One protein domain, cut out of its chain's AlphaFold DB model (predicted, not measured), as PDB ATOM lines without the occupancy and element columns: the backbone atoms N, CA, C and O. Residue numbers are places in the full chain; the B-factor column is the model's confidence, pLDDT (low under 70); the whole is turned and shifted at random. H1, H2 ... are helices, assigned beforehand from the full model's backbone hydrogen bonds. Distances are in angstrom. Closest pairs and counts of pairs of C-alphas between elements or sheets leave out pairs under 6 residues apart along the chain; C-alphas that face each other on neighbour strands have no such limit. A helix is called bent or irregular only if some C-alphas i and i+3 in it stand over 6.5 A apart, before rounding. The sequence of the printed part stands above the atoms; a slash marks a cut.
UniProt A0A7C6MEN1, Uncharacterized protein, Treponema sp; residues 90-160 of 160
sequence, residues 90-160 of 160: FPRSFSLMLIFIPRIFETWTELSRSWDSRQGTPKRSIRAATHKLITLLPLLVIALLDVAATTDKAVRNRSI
ATOM      1  N   PHE A  90     246.615 320.452 180.478       75.44
ATOM      2  CA  PHE A  90     247.983 320.814 180.828       75.44
ATOM      3  C   PHE A  90     248.062 321.820 181.986       75.44
ATOM      4  O   PHE A  90     248.897 321.608 182.866       75.44
ATOM      5  N   PRO A  91     247.184 322.846 182.091       75.56
ATOM      6  CA  PRO A  91     247.207 323.753 183.235       75.56
ATOM      7  C   PRO A  91     246.996 323.030 184.571       75.56
ATOM      8  O   PRO A  91     247.639 323.374 185.560       75.56
ATOM      9  N   ARG A  92     246.133 322.000 184.606       74.44
ATOM     10  CA  ARG A  92     245.884 321.204 185.818       74.44
ATOM     11  C   ARG A  92     247.090 320.341 186.164       74.44
ATOM     12  O   ARG A  92     247.532 320.378 187.307       74.44
ATOM     13  N   SER A  93     247.657 319.628 185.189       78.06
ATOM     14  CA  SER A  93     248.876 318.832 185.396       78.06
ATOM     15  C   SER A  93     250.049 319.692 185.864       78.06
ATOM     16  O   SER A  93     250.785 319.298 186.764       78.06
ATOM     17  N   PHE A  94     250.194 320.896 185.305       76.81
ATOM     18  CA  PHE A  94     251.232 321.845 185.691       76.81
ATOM     19  C   PHE A  94     251.039 322.371 187.119       76.81
ATOM     20  O   PHE A  94     251.992 322.431 187.890       76.81
ATOM     21  N   SER A  95     249.809 322.691 187.519       76.19
ATOM     22  CA  SER A  95     249.522 323.077 188.907       76.19
ATOM     23  C   SER A  95     249.750 321.956 189.895       76.19
ATOM     24  O   SER A  95     250.301 322.189 190.967       76.19
ATOM     25  N   LEU A  96     249.349 320.742 189.528       76.94
ATOM     26  CA  LEU A  96     249.595 319.560 190.332       76.94
ATOM     27  C   LEU A  96     251.109 319.392 190.514       76.94
ATOM     28  O   LEU A  96     251.581 319.351 191.645       76.94
ATOM     29  N   MET A  97     251.885 319.464 189.429       79.12
ATOM     30  CA  MET A  97     253.349 319.469 189.477       79.12
ATOM     31  C   MET A  97     253.897 320.547 190.424       79.12
ATOM     32  O   MET A  97     254.692 320.213 191.297       79.12
ATOM     33  N   LEU A  98     253.449 321.805 190.318       75.31
ATOM     34  CA  LEU A  98     253.888 322.891 191.208       75.31
ATOM     35  C   LEU A  98     253.611 322.599 192.693       75.31
ATOM     36  O   LEU A  98     254.449 322.907 193.535       75.31
ATOM     37  N   ILE A  99     252.471 321.981 193.017       77.69
ATOM     38  CA  ILE A  99     252.118 321.576 194.389       77.69
ATOM     39  C   ILE A  99     253.007 320.420 194.876       77.69
ATOM     40  O   ILE A  99     253.331 320.343 196.061       77.69
ATOM     41  N   PHE A 100     253.420 319.526 193.979       78.25
ATOM     42  CA  PHE A 100     254.300 318.408 194.317       78.25
ATOM     43  C   PHE A 100     255.766 318.819 194.505       78.25
ATOM     44  O   PHE A 100     256.464 318.145 195.256       78.25
ATOM     45  N   ILE A 101     256.233 319.929 193.917       81.75
ATOM     46  CA  ILE A 101     257.612 320.432 194.094       81.75
ATOM     47  C   ILE A 101     258.036 320.505 195.575       81.75
ATOM     48  O   ILE A 101     259.022 319.853 195.926       81.75
ATOM     49  N   PRO A 102     257.340 321.243 196.466       79.38
ATOM     50  CA  PRO A 102     257.740 321.319 197.872       79.38
ATOM     51  C   PRO A 102     257.717 319.946 198.556       79.38
ATOM     52  O   PRO A 102     258.647 319.618 199.288       79.38
ATOM     53  N   ARG A 103     256.732 319.095 198.238       80.12
ATOM     54  CA  ARG A 103     256.625 317.734 198.793       80.12
ATOM     55  C   ARG A 103     257.808 316.844 198.411       80.12
ATOM     56  O   ARG A 103     258.290 316.070 199.236       80.12
ATOM     57  N   ILE A 104     258.299 316.961 197.175       85.56
ATOM     58  CA  ILE A 104     259.500 316.252 196.712       85.56
ATOM     59  C   ILE A 104     260.712 316.683 197.536       85.56
ATOM     60  O   ILE A 104     261.473 315.830 197.992       85.56
ATOM     61  N   PHE A 105     260.880 317.987 197.767       85.31
ATOM     62  CA  PHE A 105     261.997 318.506 198.556       85.31
ATOM     63  C   PHE A 105     261.930 318.105 200.033       85.31
ATOM     64  O   PHE A 105     262.965 317.779 200.617       85.31
ATOM     65  N   GLU A 106     260.742 318.088 200.633       86.06
ATOM     66  CA  GLU A 106     260.531 317.604 202.003       86.06
ATOM     67  C   GLU A 106     260.901 316.122 202.127       86.06
ATOM     68  O   GLU A 106     261.761 315.769 202.936       86.06
ATOM     69  N   THR A 107     260.350 315.282 201.243       87.19
ATOM     70  CA  THR A 107     260.627 313.836 201.200       87.19
ATOM     71  C   THR A 107     262.116 313.571 200.981       87.19
ATOM     72  O   THR A 107     262.733 312.773 201.683       87.19
ATOM     73  N   TRP A 108     262.744 314.295 200.049       88.62
ATOM     74  CA  TRP A 108     264.182 314.210 199.806       88.62
ATOM     75  C   TRP A 108     265.009 314.599 201.035       88.62
ATOM     76  O   TRP A 108     266.011 313.954 201.343       88.62
ATOM     77  N   THR A 109     264.602 315.646 201.753       87.94
ATOM     78  CA  THR A 109     265.300 316.110 202.956       87.94
ATOM     79  C   THR A 109     265.227 315.069 204.066       87.94
ATOM     80  O   THR A 109     266.235 314.800 204.721       87.94
ATOM     81  N   GLU A 110     264.069 314.448 204.261       88.62
ATOM     82  CA  GLU A 110     263.880 313.364 205.223       88.62
ATOM     83  C   GLU A 110     264.720 312.127 204.866       88.62
ATOM     84  O   GLU A 110     265.470 311.608 205.699       88.62
ATOM     85  N   LEU A 111     264.696 311.713 203.596       86.75
ATOM     86  CA  LEU A 111     265.531 310.628 203.076       86.75
ATOM     87  C   LEU A 111     267.026 310.929 203.234       86.75
ATOM     88  O   LEU A 111     267.804 310.070 203.646       86.75
ATOM     89  N   SER A 112     267.444 312.161 202.953       86.31
ATOM     90  CA  SER A 112     268.832 312.582 203.127       86.31
ATOM     91  C   SER A 112     269.247 312.538 204.596       86.31
ATOM     92  O   SER A 112     270.326 312.033 204.898       86.31
ATOM     93  N   ARG A 113     268.405 313.028 205.513       85.62
ATOM     94  CA  ARG A 113     268.683 313.005 206.959       85.62
ATOM     95  C   ARG A 113     268.762 311.579 207.495       85.62
ATOM     96  O   ARG A 113     269.675 311.270 208.256       85.62
ATOM     97  N   SER A 114     267.849 310.704 207.078       86.75
ATOM     98  CA  SER A 114     267.869 309.296 207.488       86.75
ATOM     99  C   SER A 114     269.107 308.569 206.953       86.75
ATOM    100  O   SER A 114     269.750 307.830 207.697       86.75
ATOM    101  N   TRP A 115     269.525 308.843 205.715       85.00
ATOM    102  CA  TRP A 115     270.789 308.348 205.169       85.00
ATOM    103  C   TRP A 115     272.002 308.824 205.976       85.00
ATOM    104  O   TRP A 115     272.841 308.012 206.369       85.00
ATOM    105  N   ASP A 116     272.072 310.126 206.260       84.19
ATOM    106  CA  ASP A 116     273.191 310.731 206.990       84.19
ATOM    107  C   ASP A 116     273.262 310.210 208.440       84.19
ATOM    108  O   ASP A 116     274.356 309.987 208.959       84.19
ATOM    109  N   SER A 117     272.116 309.910 209.065       83.62
ATOM    110  CA  SER A 117     272.055 309.282 210.395       83.62
ATOM    111  C   SER A 117     272.593 307.845 210.421       83.62
ATOM    112  O   SER A 117     273.133 307.410 211.435       83.62
ATOM    113  N   ARG A 118     272.477 307.107 209.307       82.19
ATOM    114  CA  ARG A 118     272.890 305.698 209.204       82.19
ATOM    115  C   ARG A 118     274.362 305.522 208.851       82.19
ATOM    116  O   ARG A 118     274.960 304.532 209.255       82.19
ATOM    117  N   GLN A 119     274.940 306.436 208.071       70.75
ATOM    118  CA  GLN A 119     276.323 306.294 207.598       70.75
ATOM    119  C   GLN A 119     277.366 306.979 208.484       70.75
ATOM    120  O   GLN A 119     278.559 306.746 208.288       70.75
ATOM    121  N   GLY A 120     276.944 307.794 209.459       61.44
ATOM    122  CA  GLY A 120     277.862 308.673 210.180       61.44
ATOM    123  C   GLY A 120     278.514 309.692 209.232       61.44
ATOM    124  O   GLY A 120     278.401 309.597 208.014       61.44
ATOM    125  N   THR A 121     279.146 310.713 209.806       58.47
ATOM    126  CA  THR A 121     279.804 311.877 209.177       58.47
ATOM    127  C   THR A 121     279.929 311.850 207.637       58.47
ATOM    128  O   THR A 121     280.644 311.001 207.093       58.47
ATOM    129  N   PRO A 122     279.322 312.806 206.900       60.22
ATOM    130  CA  PRO A 122     279.282 312.764 205.442       60.22
ATOM    131  C   PRO A 122     280.695 312.792 204.854       60.22
ATOM    132  O   PRO A 122     281.399 313.804 204.912       60.22
ATOM    133  N   LYS A 123     281.116 311.680 204.241       63.69
ATOM    134  CA  LYS A 123     282.341 311.652 203.439       63.69
ATOM    135  C   LYS A 123     282.133 312.592 202.249       63.69
ATOM    136  O   LYS A 123     281.358 312.281 201.347       63.69
ATOM    137  N   ARG A 124     282.825 313.740 202.235       66.69
ATOM    138  CA  ARG A 124     282.803 314.762 201.162       66.69
ATOM    139  C   ARG A 124     283.485 314.283 199.866       66.69
ATOM    140  O   ARG A 124     284.308 314.985 199.291       66.69
ATOM    141  N   SER A 125     283.182 313.070 199.412       77.12
ATOM    142  CA  SER A 125     283.681 312.530 198.148       77.12
ATOM    143  C   SER A 125     282.579 312.558 197.094       77.12
ATOM    144  O   SER A 125     281.444 312.171 197.369       77.12
ATOM    145  N   ILE A 126     282.932 312.946 195.866       77.94
ATOM    146  CA  ILE A 126     282.030 312.936 194.702       77.94
ATOM    147  C   ILE A 126     281.432 311.535 194.499       77.94
ATOM    148  O   ILE A 126     280.244 311.408 194.221       77.94
ATOM    149  N   ARG A 127     282.223 310.476 194.737       79.56
ATOM    150  CA  ARG A 127     281.778 309.074 194.641       79.56
ATOM    151  C   ARG A 127     280.734 308.705 195.702       79.56
ATOM    152  O   ARG A 127     279.829 307.924 195.433       79.56
ATOM    153  N   ALA A 128     280.852 309.265 196.905       76.38
ATOM    154  CA  ALA A 128     279.868 309.057 197.964       76.38
ATOM    155  C   ALA A 128     278.562 309.812 197.662       76.38
ATOM    156  O   ALA A 128     277.478 309.281 197.897       76.38
ATOM    157  N   ALA A 129     278.657 311.011 197.075       77.25
ATOM    158  CA  ALA A 129     277.496 311.787 196.647       77.25
ATOM    159  C   ALA A 129     276.720 311.103 195.507       77.25
ATOM    160  O   ALA A 129     275.494 311.018 195.573       77.25
ATOM    161  N   THR A 130     277.407 310.556 194.498       82.25
ATOM    162  CA  THR A 130     276.747 309.798 193.422       82.25
ATOM    163  C   THR A 130     276.126 308.502 193.930       82.25
ATOM    164  O   THR A 130     274.992 308.202 193.573       82.25
ATOM    165  N   HIS A 131     276.799 307.772 194.822       82.25
ATOM    166  CA  HIS A 131     276.222 306.581 195.451       82.25
ATOM    167  C   HIS A 131     274.956 306.905 196.263       82.25
ATOM    168  O   HIS A 131     273.952 306.196 196.166       82.25
ATOM    169  N   LYS A 132     274.979 308.003 197.031       83.31
ATOM    170  CA  LYS A 132     273.814 308.510 197.768       83.31
ATOM    171  C   LYS A 132     272.654 308.820 196.819       83.31
ATOM    172  O   LYS A 132     271.540 308.379 197.074       83.31
ATOM    173  N   LEU A 133     272.912 309.508 195.704       83.62
ATOM    174  CA  LEU A 133     271.892 309.800 194.691       83.62
ATOM    175  C   LEU A 133     271.301 308.526 194.078       83.62
ATOM    176  O   LEU A 133     270.085 308.378 194.070       83.62
ATOM    177  N   ILE A 134     272.140 307.591 193.624       86.81
ATOM    178  CA  ILE A 134     271.689 306.341 192.986       86.81
ATOM    179  C   ILE A 134     270.824 305.510 193.939       86.81
ATOM    180  O   ILE A 134     269.845 304.911 193.510       86.81
ATOM    181  N   THR A 135     271.158 305.499 195.231       84.69
ATOM    182  CA  THR A 135     270.420 304.708 196.225       84.69
ATOM    183  C   THR A 135     269.126 305.392 196.668       84.69
ATOM    184  O   THR A 135     268.103 304.735 196.841       84.69
ATOM    185  N   LEU A 136     269.145 306.716 196.851       87.25
ATOM    186  CA  LEU A 136     267.987 307.463 197.346       87.25
ATOM    187  C   LEU A 136     266.954 307.767 196.261       87.25
ATOM    188  O   LEU A 136     265.784 307.914 196.585       87.25
ATOM    189  N   LEU A 137     267.351 307.857 194.991       87.38
ATOM    190  CA  LEU A 137     266.442 308.170 193.887       87.38
ATOM    191  C   LEU A 137     265.301 307.149 193.712       87.38
ATOM    192  O   LEU A 137     264.153 307.585 193.670       87.38
ATOM    193  N   PRO A 138     265.532 305.822 193.668       88.31
ATOM    194  CA  PRO A 138     264.428 304.861 193.613       88.31
ATOM    195  C   PRO A 138     263.560 304.910 194.875       88.31
ATOM    196  O   PRO A 138     262.340 304.803 194.783       88.31
ATOM    197  N   LEU A 139     264.161 305.145 196.047       86.31
ATOM    198  CA  LEU A 139     263.433 305.269 197.311       86.31
ATOM    199  C   LEU A 139     262.517 306.505 197.323       86.31
ATOM    200  O   LEU A 139     261.378 306.438 197.777       86.31
ATOM    201  N   LEU A 140     263.005 307.619 196.770       87.88
ATOM    202  CA  LEU A 140     262.245 308.848 196.570       87.88
ATOM    203  C   LEU A 140     261.067 308.607 195.622       87.88
ATOM    204  O   LEU A 140     259.960 309.046 195.910       87.88
ATOM    205  N   VAL A 141     261.284 307.893 194.513       87.44
ATOM    206  CA  VAL A 141     260.215 307.567 193.557       87.44
ATOM    207  C   VAL A 141     259.121 306.732 194.217       87.44
ATOM    208  O   VAL A 141     257.949 307.054 194.052       87.44
ATOM    209  N   ILE A 142     259.479 305.710 194.999       89.81
ATOM    210  CA  ILE A 142     258.502 304.876 195.717       89.81
ATOM    211  C   ILE A 142     257.690 305.724 196.705       89.81
ATOM    212  O   ILE A 142     256.462 305.704 196.661       89.81
ATOM    213  N   ALA A 143     258.358 306.535 197.530       84.88
ATOM    214  CA  ALA A 143     257.680 307.409 198.486       84.88
ATOM    215  C   ALA A 143     256.727 308.400 197.792       84.88
ATOM    216  O   ALA A 143     255.603 308.620 198.239       84.88
ATOM    217  N   LEU A 144     257.140 308.973 196.660       85.62
ATOM    218  CA  LEU A 144     256.302 309.884 195.880       85.62
ATOM    219  C   LEU A 144     255.128 309.175 195.199       85.62
ATOM    220  O   LEU A 144     254.060 309.776 195.083       85.62
ATOM    221  N   LEU A 145     255.295 307.920 194.773       87.06
ATOM    222  CA  LEU A 145     254.209 307.107 194.222       87.06
ATOM    223  C   LEU A 145     253.134 306.823 195.274       87.06
ATOM    224  O   LEU A 145     251.950 306.954 194.965       87.06
ATOM    225  N   ASP A 146     253.517 306.534 196.518       86.88
ATOM    226  CA  ASP A 146     252.560 306.367 197.618       86.88
ATOM    227  C   ASP A 146     251.799 307.672 197.911       86.88
ATOM    228  O   ASP A 146     250.572 307.682 198.069       86.88
ATOM    229  N   VAL A 147     252.498 308.812 197.903       82.25
ATOM    230  CA  VAL A 147     251.861 310.131 198.058       82.25
ATOM    231  C   VAL A 147     250.926 310.440 196.880       82.25
ATOM    232  O   VAL A 147     249.840 310.992 197.070       82.25
ATOM    233  N   ALA A 148     251.299 310.073 195.655       81.81
ATOM    234  CA  ALA A 148     250.445 310.247 194.485       81.81
ATOM    235  C   ALA A 148     249.193 309.359 194.567       81.81
ATOM    236  O   ALA A 148     248.085 309.848 194.350       81.81
ATOM    237  N   ALA A 149     249.342 308.092 194.962       83.88
ATOM    238  CA  ALA A 149     248.238 307.148 195.109       83.88
ATOM    239  C   ALA A 149     247.250 307.567 196.211       83.88
ATOM    240  O   ALA A 149     246.035 307.468 196.036       83.88
ATOM    241  N   THR A 150     247.747 308.068 197.344       85.12
ATOM    242  CA  THR A 150     246.891 308.618 198.412       85.12
ATOM    243  C   THR A 150     246.176 309.891 197.969       85.12
ATOM    244  O   THR A 150     244.996 310.068 198.275       85.12
ATOM    245  N   THR A 151     246.848 310.746 197.195       81.31
ATOM    246  CA  THR A 151     246.241 311.958 196.634       81.31
ATOM    247  C   THR A 151     245.152 311.614 195.612       81.31
ATOM    248  O   THR A 151     244.077 312.204 195.679       81.31
ATOM    249  N   ASP A 152     245.358 310.625 194.733       83.75
ATOM    250  CA  ASP A 152     244.330 310.158 193.786       83.75
ATOM    251  C   ASP A 152     243.088 309.625 194.516       83.75
ATOM    252  O   ASP A 152     241.964 310.038 194.228       83.75
ATOM    253  N   LYS A 153     243.286 308.789 195.545       84.38
ATOM    254  CA  LYS A 153     242.190 308.298 196.399       84.38
ATOM    255  C   LYS A 153     241.433 309.445 197.077       84.38
ATOM    256  O   LYS A 153     240.205 309.443 197.096       84.38
ATOM    257  N   ALA A 154     242.145 310.442 197.603       80.75
ATOM    258  CA  ALA A 154     241.531 311.600 198.251       80.75
ATOM    259  C   ALA A 154     240.738 312.476 197.268       80.75
ATOM    260  O   ALA A 154     239.677 312.986 197.626       80.75
ATOM    261  N   VAL A 155     241.225 312.643 196.035       81.56
ATOM    262  CA  VAL A 155     240.509 313.370 194.978       81.56
ATOM    263  C   VAL A 155     239.242 312.617 194.577       81.56
ATOM    264  O   VAL A 155     238.175 313.226 194.546       81.56
ATOM    265  N   ARG A 156     239.325 311.297 194.361       80.75
ATOM    266  CA  ARG A 156     238.158 310.456 194.043       80.75
ATOM    267  C   ARG A 156     237.087 310.521 195.131       80.75
ATOM    268  O   ARG A 156     235.918 310.708 194.814       80.75
ATOM    269  N   ASN A 157     237.483 310.467 196.403       84.12
ATOM    270  CA  ASN A 157     236.551 310.551 197.534       84.12
ATOM    271  C   ASN A 157     235.863 311.917 197.677       84.12
ATOM    272  O   ASN A 157     234.824 311.996 198.315       84.12
ATOM    273  N   ARG A 158     236.437 312.993 197.123       73.50
ATOM    274  CA  ARG A 158     235.820 314.333 197.105       73.50
ATOM    275  C   ARG A 158     234.957 314.586 195.870       73.50
ATOM    276  O   ARG A 158     234.262 315.594 195.828       73.50
ATOM    277  N   SER A 159     235.065 313.735 194.850       64.31
ATOM    278  CA  SER A 159     234.262 313.815 193.624       64.31
ATOM    279  C   SER A 159     232.960 313.009 193.679       64.31
ATOM    280  O   SER A 159     232.202 313.049 192.713       64.31
ATOM    281  N   ILE A 160     232.737 312.273 194.774       46.62
ATOM    282  CA  ILE A 160     231.502 311.538 195.084       46.62
ATOM    283  C   ILE A 160     230.633 312.407 195.990       46.62
ATOM    284  O   ILE A 160     231.211 313.025 196.914       46.62
TER     285      ILE A 160
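What this domain is: This is residues 90 to 160 of the 160 residues of an uncharacterized protein of Treponema sp (UniProt A0A7C6MEN1). Two long, bent helices, H1 and H2, cross near their middles as a loose X, and a short link joins them at one end. Residues 104 to 111 of H1 pack on residues 140 to 144 of H2 at the crossing, while residues 90 to 99, 117 to 131 and 149 to 160 stick out from it. The printed part has 71 residues with two named helices, H1 then H2, and no named strand; the class is all helix. It is loose, with a radius of gyration of the C-alphas of 15.7 A and spans of 51 by 23 by 16 A.

How they stand to each other: H1, residues 90 to 119, was assigned as one helix by its hydrogen bonds but is bent: C-alphas 99 and 102 are 6.6 A apart. Its arms, H1a, residues 90 to 99, and H1b, residues 102 to 119, stand at a steep tilt of 40 degrees. H2, residues 126 to 158, was likewise assigned as one helix but is bent, with C-alphas 135 and 138 6.5 A apart. Its arms, H2a, residues 126 to 135, and H2b, residues 138 to 158, stand at a steep tilt of 38 degrees. H1b touches H2b with residues 104 to 111 alone, the closest C-alphas being those of Trp 108 and Leu 140, 6.6 A apart. They run opposite ways at 38 degrees, only just a steep tilt. H1b and H2a are close but not clearly touching; their closest C-alphas, of Trp 115 and Lys 132, are 8.0 A apart. H1a is apart from H2a and H2b. In the four arms every O i to N i+4 pair is within hydrogen-bond range.

Where its parts are: H1a begins at C-alpha 90, (247.983, 320.814, 180.828), and is 14.2 A long. H1b measures 25.8 A, H2a 14.3 A. H2b measures 30.3 A and ends at C-alpha 158, (235.820, 314.333, 197.105).

The domain as a whole: The two C-alphas farthest apart, of Ser 125 and Ile 160, are 52.3 A apart. The printed part has no cut, and the link from H1 to H2 is short. Mean pLDDT of the printed part is 80.3; residues 120 to 124 and 159 to 160 are under 70.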